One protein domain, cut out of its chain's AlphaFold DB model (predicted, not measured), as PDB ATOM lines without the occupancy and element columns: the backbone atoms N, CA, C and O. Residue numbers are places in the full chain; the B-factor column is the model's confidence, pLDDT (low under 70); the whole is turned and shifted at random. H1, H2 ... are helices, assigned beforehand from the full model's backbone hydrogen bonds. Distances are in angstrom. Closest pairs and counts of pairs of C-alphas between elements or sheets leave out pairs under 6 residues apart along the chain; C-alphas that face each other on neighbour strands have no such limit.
ATOM      1  N   GLU A 172     284.327 165.640 353.730       88.50
ATOM      2  CA  GLU A 172     284.773 165.786 355.113       88.50
ATOM      3  C   GLU A 172     283.592 166.256 355.975       88.50
ATOM      4  O   GLU A 172     282.852 167.169 355.596       88.50
ATOM      5  N   ALA A 173     283.387 165.611 357.124       86.31
ATOM      6  CA  ALA A 173     282.395 166.042 358.101       86.31
ATOM      7  C   ALA A 173     282.981 167.180 358.945       86.31
ATOM      8  O   ALA A 173     284.063 167.034 359.501       86.31
ATOM      9  N   LYS A 174     282.252 168.296 359.074       81.44
ATOM     10  CA  LYS A 174     282.665 169.412 359.947       81.44
ATOM     11  C   LYS A 174     282.709 169.011 361.420       81.44
ATOM     12  O   LYS A 174     283.593 169.443 362.145       81.44
ATOM     13  N   ASP A 175     281.754 168.175 361.820       78.31
ATOM     14  CA  ASP A 175     281.580 167.659 363.169       78.31
ATOM     15  C   ASP A 175     281.089 166.204 363.076       78.31
ATOM     16  O   ASP A 175     280.196 165.887 362.283       78.31
ATOM     17  N   GLY A 176     281.638 165.314 363.907       78.94
ATOM     18  CA  GLY A 176     281.217 163.911 363.982       78.94
ATOM     19  C   GLY A 176     281.636 163.044 362.785       78.94
ATOM     20  O   GLY A 176     282.628 163.302 362.113       78.94
ATOM     21  N   SER A 177     280.900 161.953 362.550       82.94
ATOM     22  CA  SER A 177     281.219 160.975 361.500       82.94
ATOM     23  C   SER A 177     280.588 161.334 360.151       82.94
ATOM     24  O   SER A 177     279.424 161.738 360.088       82.94
ATOM     25  N   VAL A 178     281.312 161.063 359.059       84.00
ATOM     26  CA  VAL A 178     280.806 161.139 357.672       84.00
ATOM     27  C   VAL A 178     279.602 160.208 357.448       84.00
ATOM     28  O   VAL A 178     278.754 160.485 356.604       84.00
ATOM     29  N   PHE A 179     279.469 159.145 358.249       84.31
ATOM     30  CA  PHE A 179     278.332 158.218 358.212       84.31
ATOM     31  C   PHE A 179     277.111 158.680 359.029       84.31
ATOM     32  O   PHE A 179     276.134 157.940 359.143       84.31
ATOM     33  N   SER A 180     277.138 159.884 359.611       85.94
ATOM     34  CA  SER A 180     275.975 160.459 360.297       85.94
ATOM     35  C   SER A 180     274.856 160.822 359.312       85.94
ATOM     36  O   SER A 180     275.101 161.231 358.176       85.94
ATOM     37  N   GLU A 181     273.599 160.695 359.749       83.50
ATOM     38  CA  GLU A 181     272.433 160.961 358.894       83.50
ATOM     39  C   GLU A 181     272.412 162.400 358.345       83.50
ATOM     40  O   GLU A 181     272.047 162.602 357.188       83.50
ATOM     41  N   SER A 182     272.839 163.391 359.132       82.88
ATOM     42  CA  SER A 182     272.975 164.783 358.686       82.88
ATOM     43  C   SER A 182     273.966 164.913 357.527       82.88
ATOM     44  O   SER A 182     273.594 165.407 356.464       82.88
ATOM     45  N   VAL A 183     275.193 164.407 357.686       87.50
ATOM     46  CA  VAL A 183     276.238 164.511 356.654       87.50
ATOM     47  C   VAL A 183     275.859 163.728 355.393       87.50
ATOM     48  O   VAL A 183     276.002 164.242 354.284       87.50
ATOM     49  N   LEU A 184     275.276 162.531 355.526       86.94
ATOM     50  CA  LEU A 184     274.800 161.749 354.379       86.94
ATOM     51  C   LEU A 184     273.639 162.430 353.629       86.94
ATOM     52  O   LEU A 184     273.561 162.327 352.401       86.94
ATOM     53  N   ARG A 185     272.755 163.154 354.333       84.06
ATOM     54  CA  ARG A 185     271.698 163.978 353.718       84.06
ATOM     55  C   ARG A 185     272.273 165.200 352.993       84.06
ATOM     56  O   ARG A 185     271.825 165.484 351.881       84.06
ATOM     57  N   ASP A 186     273.274 165.869 353.561       86.88
ATOM     58  CA  ASP A 186     273.928 167.029 352.938       86.88
ATOM     59  C   ASP A 186     274.723 166.634 351.682       86.88
ATOM     60  O   ASP A 186     274.571 167.269 350.635       86.88
ATOM     61  N   ILE A 187     275.474 165.524 351.730       87.81
ATOM     62  CA  ILE A 187     276.134 164.910 350.561       87.81
ATOM     63  C   ILE A 187     275.109 164.626 349.455       87.81
ATOM     64  O   ILE A 187     275.285 165.021 348.298       87.81
ATOM     65  N   ARG A 188     273.982 163.995 349.811       84.31
ATOM     66  CA  ARG A 188     272.895 163.688 348.873       84.31
ATOM     67  C   ARG A 188     272.304 164.956 348.247       84.31
ATOM     68  O   ARG A 188     272.063 164.976 347.039       84.31
ATOM     69  N   ALA A 189     272.079 166.009 349.032       84.38
ATOM     70  CA  ALA A 189     271.556 167.287 348.546       84.38
ATOM     71  C   ALA A 189     272.546 167.991 347.598       84.38
ATOM     72  O   ALA A 189     272.153 168.450 346.520       84.38
ATOM     73  N   PHE A 190     273.836 168.005 347.946       88.56
ATOM     74  CA  PHE A 190     274.903 168.543 347.106       88.56
ATOM     75  C   PHE A 190     274.968 167.837 345.745       88.56
ATOM     76  O   PHE A 190     274.900 168.495 344.705       88.56
ATOM     77  N   GLU A 191     274.993 166.506 345.712       86.81
ATOM     78  CA  GLU A 191     275.053 165.767 344.448       86.81
ATOM     79  C   GLU A 191     273.761 165.851 343.628       86.81
ATOM     80  O   GLU A 191     273.802 165.759 342.398       86.81
ATOM     81  N   GLN A 192     272.599 166.007 344.270       85.25
ATOM     82  CA  GLN A 192     271.362 166.333 343.559       85.25
ATOM     83  C   GLN A 192     271.463 167.711 342.892       85.25
ATOM     84  O   GLN A 192     271.041 167.853 341.742       85.25
ATOM     85  N   SER A 193     272.088 168.696 343.551       85.81
ATOM     86  CA  SER A 193     272.349 170.007 342.946       85.81
ATOM     87  C   SER A 193     273.341 169.917 341.776       85.81
ATOM     88  O   SER A 193     273.038 170.445 340.708       85.81
ATOM     89  N   LEU A 194     274.436 169.149 341.896       85.44
ATOM     90  CA  LEU A 194     275.354 168.876 340.782       85.44
ATOM     91  C   LEU A 194     274.612 168.282 339.579       85.44
ATOM     92  O   LEU A 194     274.730 168.793 338.468       85.44
ATOM     93  N   ARG A 195     273.771 167.264 339.805       81.88
ATOM     94  CA  ARG A 195     272.973 166.604 338.755       81.88
ATOM     95  C   ARG A 195     271.942 167.514 338.074       81.88
ATOM     96  O   ARG A 195     271.461 167.162 336.999       81.88
ATOM     97  N   SER A 196     271.612 168.668 338.659       82.62
ATOM     98  CA  SER A 196     270.764 169.697 338.035       82.62
ATOM     99  C   SER A 196     271.526 170.647 337.097       82.62
ATOM    100  O   SER A 196     270.913 171.323 336.269       82.62
ATOM    101  N   LEU A 197     272.861 170.691 337.183       88.75
ATOM    102  CA  LEU A 197     273.686 171.544 336.336       88.75
ATOM    103  C   LEU A 197     273.739 170.971 334.915       88.75
ATOM    104  O   LEU A 197     274.208 169.854 334.695       88.75
ATOM    105  N   ALA A 198     273.345 171.772 333.922       85.00
ATOM    106  CA  ALA A 198     273.353 171.357 332.517       85.00
ATOM    107  C   ALA A 198     274.741 170.884 332.030       85.00
ATOM    108  O   ALA A 198     274.827 169.972 331.211       85.00
ATOM    109  N   GLY A 199     275.827 171.452 332.572       83.94
ATOM    110  CA  GLY A 199     277.196 171.000 332.302       83.94
ATOM    111  C   GLY A 199     277.499 169.600 332.852       83.94
ATOM    112  O   GLY A 199     278.128 168.806 332.158       83.94
ATOM    113  N   TRP A 200     277.000 169.259 334.045       83.69
ATOM    114  CA  TRP A 200     277.144 167.915 334.621       83.69
ATOM    115  C   TRP A 200     276.319 166.887 333.846       83.69
ATOM    116  O   TRP A 200     276.814 165.811 333.521       83.69
ATOM    117  N   ALA A 201     275.086 167.239 333.470       81.75
ATOM    118  CA  ALA A 201     274.251 166.397 332.616       81.75
ATOM    119  C   ALA A 201     274.902 166.148 331.241       81.75
ATOM    120  O   ALA A 201     274.887 165.021 330.753       81.75
ATOM    121  N   ALA A 202     275.531 167.165 330.638       82.69
ATOM    122  CA  ALA A 202     276.288 167.012 329.396       82.69
ATOM    123  C   ALA A 202     277.525 166.110 329.568       82.69
ATOM    124  O   ALA A 202     277.729 165.213 328.754       82.69
ATOM    125  N   LEU A 203     278.314 166.297 330.635       81.25
ATOM    126  CA  LEU A 203     279.464 165.440 330.962       81.25
ATOM    127  C   LEU A 203     279.045 163.978 331.168       81.25
ATOM    128  O   LEU A 203     279.627 163.082 330.561       81.25
ATOM    129  N   CYS A 204     277.994 163.736 331.953       81.56
ATOM    130  CA  CYS A 204     277.486 162.392 332.214       81.56
ATOM    131  C   CYS A 204     276.948 161.728 330.931       81.56
ATOM    132  O   CYS A 204     277.273 160.575 330.658       81.56
ATOM    133  N   ASN A 205     276.238 162.468 330.070       81.38
ATOM    134  CA  ASN A 205     275.769 161.969 328.768       81.38
ATOM    135  C   ASN A 205     276.899 161.673 327.757       81.38
ATOM    136  O   ASN A 205     276.654 160.959 326.787       81.38
ATOM    137  N   MET A 206     278.111 162.206 327.954       77.88
ATOM    138  CA  MET A 206     279.293 161.847 327.153       77.88
ATOM    139  C   MET A 206     279.995 160.572 327.650       77.88
ATOM    140  O   MET A 206     280.843 160.041 326.934       77.88
ATOM    141  N   SER A 207     279.650 160.064 328.840       75.25
ATOM    142  CA  SER A 207     280.145 158.770 329.324       75.25
ATOM    143  C   SER A 207     279.398 157.597 328.675       75.25
ATOM    144  O   SER A 207     278.238 157.720 328.265       75.25
ATOM    145  N   GLU A 208     280.069 156.449 328.567       79.38
ATOM    146  CA  GLU A 208     279.495 155.234 327.982       79.38
ATOM    147  C   GLU A 208     278.236 154.789 328.758       79.38
ATOM    148  O   GLU A 208     278.253 154.825 329.989       79.38
ATOM    149  N   PRO A 209     277.148 154.327 328.101       78.75
ATOM    150  CA  PRO A 209     275.896 153.978 328.786       78.75
ATOM    151  C   PRO A 209     276.030 152.949 329.919       78.75
ATOM    152  O   PRO A 209     275.208 152.940 330.831       78.75
ATOM    153  N   ALA A 210     277.069 152.109 329.887       76.25
ATOM    154  CA  ALA A 210     277.388 151.168 330.958       76.25
ATOM    155  C   ALA A 210     277.933 151.841 332.236       76.25
ATOM    156  O   ALA A 210     277.801 151.264 333.307       76.25
ATOM    157  N   LEU A 211     278.513 153.042 332.138       77.69
ATOM    158  CA  LEU A 211     279.162 153.777 333.236       77.69
ATOM    159  C   LEU A 211     278.350 154.989 333.728       77.69
ATOM    160  O   LEU A 211     278.656 155.542 334.784       77.69
ATOM    161  N   GLN A 212     277.285 155.380 333.018       80.50
ATOM    162  CA  GLN A 212     276.439 156.534 333.369       80.50
ATOM    163  C   GLN A 212     275.849 156.466 334.791       80.50
ATOM    164  O   GLN A 212     275.550 157.506 335.380       80.50
ATOM    165  N   PHE A 213     275.729 155.275 335.393       79.06
ATOM    166  CA  PHE A 213     275.252 155.140 336.773       79.06
ATOM    167  C   PHE A 213     276.204 155.767 337.810       79.06
ATOM    168  O   PHE A 213     275.716 156.311 338.804       79.06
ATOM    169  N   HIS A 214     277.520 155.795 337.548       78.38
ATOM    170  CA  HIS A 214     278.522 156.437 338.412       78.38
ATOM    171  C   HIS A 214     278.437 157.980 338.409       78.38
ATOM    172  O   HIS A 214     279.050 158.619 339.258       78.38
ATOM    173  N   CYS A 215     277.677 158.600 337.492       78.00
ATOM    174  CA  CYS A 215     277.432 160.053 337.461       78.00
ATOM    175  C   CYS A 215     275.947 160.448 337.578       78.00
ATOM    176  O   CYS A 215     275.634 161.610 337.866       78.00
ATOM    177  N   ASN A 216     275.023 159.498 337.384       79.06
ATOM    178  CA  ASN A 216     273.589 159.649 337.617       79.06
ATOM    179  C   ASN A 216     272.946 158.273 337.946       79.06
ATOM    180  O   ASN A 216     272.610 157.525 337.030       79.06
ATOM    181  N   PRO A 217     272.727 157.924 339.230       68.38
ATOM    182  CA  PRO A 217     272.736 158.821 340.379       68.38
ATOM    183  C   PRO A 217     274.124 159.266 340.850       68.38
ATOM    184  O   PRO A 217     274.219 160.401 341.291       68.38
ATOM    185  N   GLY A 218     275.170 158.454 340.740       71.81
ATOM    186  CA  GLY A 218     276.432 158.716 341.433       71.81
ATOM    187  C   GLY A 218     276.733 157.660 342.489       71.81
ATOM    188  O   GLY A 218     275.840 157.238 343.229       71.81
ATOM    189  N   ASP A 219     277.993 157.245 342.542       75.75
ATOM    190  CA  ASP A 219     278.474 156.103 343.323       75.75
ATOM    191  C   ASP A 219     278.837 156.508 344.766       75.75
ATOM    192  O   ASP A 219     279.989 156.468 345.189       75.75
ATOM    193  N   SER A 220     277.845 157.019 345.503       79.88
ATOM    194  CA  SER A 220     278.030 157.584 346.844       79.88
ATOM    195  C   SER A 220     277.045 157.002 347.851       79.88
ATOM    196  O   SER A 220     275.874 156.750 347.543       79.88
ATOM    197  N   MET A 221     277.491 156.822 349.097       75.50
ATOM    198  CA  MET A 221     276.676 156.173 350.129       75.50
ATOM    199  C   MET A 221     275.360 156.926 350.404       75.50
ATOM    200  O   MET A 221     274.331 156.297 350.639       75.50
ATOM    201  N   GLY A 222     275.338 158.258 350.253       75.06
ATOM    202  CA  GLY A 222     274.118 159.074 350.349       75.06
ATOM    203  C   GLY A 222     273.055 158.767 349.277       75.06
ATOM    204  O   GLY A 222     271.859 158.928 349.535       75.06
ATOM    205  N   ASN A 223     273.448 158.268 348.095       71.44
ATOM    206  CA  ASN A 223     272.509 157.753 347.087       71.44
ATOM    207  C   ASN A 223     272.021 156.329 347.403       71.44
ATOM    208  O   ASN A 223     270.892 155.994 347.040       71.44
ATOM    209  N   TYR A 224     272.842 155.504 348.062       72.31
ATOM    210  CA  TYR A 224     272.487 154.127 348.429       72.31
ATOM    211  C   TYR A 224     271.578 154.045 349.661       72.31
ATOM    212  O   TYR A 224     270.643 153.247 349.655       72.31
ATOM    213  N   VAL A 225     271.790 154.888 350.679       74.62
ATOM    214  CA  VAL A 225     270.949 154.927 351.895       74.62
ATOM    215  C   VAL A 225     269.552 155.493 351.598       74.62
ATOM    216  O   VAL A 225     268.560 154.992 352.122       74.62
ATOM    217  N   TRP A 226     269.441 156.469 350.686       62.25
ATOM    218  CA  TRP A 226     268.154 156.979 350.191       62.25
ATOM    219  C   TRP A 226     268.063 156.884 348.659       62.25
ATOM    220  O   TRP A 226     268.271 157.882 347.953       62.25
ATOM    221  N   PRO A 227     267.715 155.707 348.104       56.75
ATOM    222  CA  PRO A 227     267.598 155.526 346.663       56.75
ATOM    223  C   PRO A 227     266.415 156.329 346.103       56.75
ATOM    224  O   PRO A 227     265.284 156.203 346.576       56.75
ATOM    225  N   ARG A 228     266.654 157.107 345.031       51.78
ATOM    226  CA  ARG A 228     265.646 157.963 344.350       51.78
ATOM    227  C   ARG A 228     264.293 157.286 344.113       51.78
ATOM    228  O   ARG A 228     263.265 157.945 344.182       51.78
ATOM    229  N   ARG A 229     264.288 155.968 343.888       48.12
ATOM    230  CA  ARG A 229     263.087 155.173 343.603       48.12
ATOM    231  C   ARG A 229     262.029 155.206 344.723       48.12
ATOM    232  O   ARG A 229     260.896 154.836 344.442       48.12
ATOM    233  N   LEU A 230     262.370 155.637 345.945       45.09
ATOM    234  CA  LEU A 230     261.392 155.904 347.008       45.09
ATOM    235  C   LEU A 230     260.788 157.316 346.884       45.09
ATOM    236  O   LEU A 230     259.568 157.459 346.860       45.09
ATOM    237  N   ASP A 231     261.623 158.343 346.713       47.72
ATOM    238  CA  ASP A 231     261.181 159.739 346.563       47.72
ATOM    239  C   ASP A 231     260.372 159.950 345.275       47.72
ATOM    240  O   ASP A 231     259.347 160.628 345.291       47.72
ATOM    241  N   ASP A 232     260.777 159.325 344.167       45.97
ATOM    242  CA  ASP A 232     260.022 159.333 342.910       45.97
ATOM    243  C   ASP A 232     258.648 158.659 343.083       45.97
ATOM    244  O   ASP A 232     257.674 159.076 342.460       45.97
ATOM    245  N   PHE A 233     258.532 157.654 343.959       38.75
ATOM    246  CA  PHE A 233     257.273 156.960 344.251       38.75
ATOM    247  C   PHE A 233     256.356 157.799 345.156       38.75
ATOM    248  O   PHE A 233     255.164 157.915 344.875       38.75
ATOM    249  N   LEU A 234     256.910 158.449 346.185       42.00
ATOM    250  CA  LEU A 234     256.190 159.383 347.063       42.00
ATOM    251  C   LEU A 234     255.670 160.606 346.285       42.00
ATOM    252  O   LEU A 234     254.500 160.978 346.416       42.00
ATOM    253  N   ASN A 235     256.503 161.176 345.407       42.03
ATOM    254  CA  ASN A 235     256.116 162.278 344.526       42.03
ATOM    255  C   ASN A 235     255.107 161.838 343.450       42.03
ATOM    256  O   ASN A 235     254.121 162.540 343.225       42.03
ATOM    257  N   ALA A 236     255.280 160.666 342.822       42.62
ATOM    258  CA  ALA A 236     254.332 160.151 341.825       42.62
ATOM    259  C   ALA A 236     252.970 159.744 342.420       42.62
ATOM    260  O   ALA A 236     251.966 159.778 341.708       42.62
ATOM    261  N   GLN A 237     252.906 159.403 343.714       36.38
ATOM    262  CA  GLN A 237     251.643 159.226 344.442       36.38
ATOM    263  C   GLN A 237     251.053 160.541 344.987       36.38
ATOM    264  O   GLN A 237     249.952 160.532 345.535       36.38
TER     265      GLN A 237
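What this domain is: This is residues 172 to 237 of the 1022 residues of an uncharacterized protein of Symbiodinium microadriaticum (UniProt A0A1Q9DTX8). One long helix, H1, makes one side of a loose loop of chain; the short helix H2 turns off at a corner beyond its end, and residues 206 to 220, with no named element, lead back to the very short H3, which packs on the first half of H1. From there H4 sticks out as an arm with residues 229 to 236, and residue 237 stands free with them. The printed part has 66 residues with four named helices, in the order H1, H2, H3, H4, and no named strand; the class is all helix, with 38 residues in the helices. The whole is only just loose, close to compact, with a radius of gyration of the C-alphas of 13.3 A, and its C-alphas span 37 by 33 by 20 A.

How they stand to each other: H1, residues 181 to 196, is the longest helix. H3, residues 221 to 225, touches H1, and H1 does so with residues 184 to 188 alone; the closest C-alphas are those of Leu 184 and Gly 222, 4.9 A apart. H2, residues 198 to 205, is close to H1 but not clearly touching, with the closest C-alphas, of Arg 195 and Ala 201, 6.3 A apart. The lines of H1 and H2 are about perpendicular, at 90 degrees. H2 and H3 are apart. H4, residues 228 to 236, meets H3 only through their link, and it is apart from H1 and from H2. In H1, H2 and H3 every O i to N i+4 pair is within hydrogen-bond range, while in H4 4 of 5 are.

Where its parts are: H1 begins at C-alpha 181 at (272.433, 160.961, 358.894) and ends at C-alpha 196 at (270.764, 169.697, 338.035), 22.7 A from first to last C-alpha. H2, residues 198 to 205, measures 10.4 A from first to last C-alpha. H3 has five residues, 221 to 225. H4, residues 228 to 236, measures 11.8 A and ends at C-alpha 236 at (254.332, 160.151, 341.825).

The domain as a whole: The two C-alphas farthest apart are those of Asp 175 and Pro 209, 37.4 A. Without residues 229 to 237, the body of 57 residues spans 37 by 20 by 18 A. The printed part has no cut. The link from H2 to H3, 15 residues, is long; the links from H1 to H2 and from H3 to H4 are tight. The mean pLDDT of the printed part is 75.0; residue 217 and residues 226 to 237 are under 70, and H4 has a mean of 45.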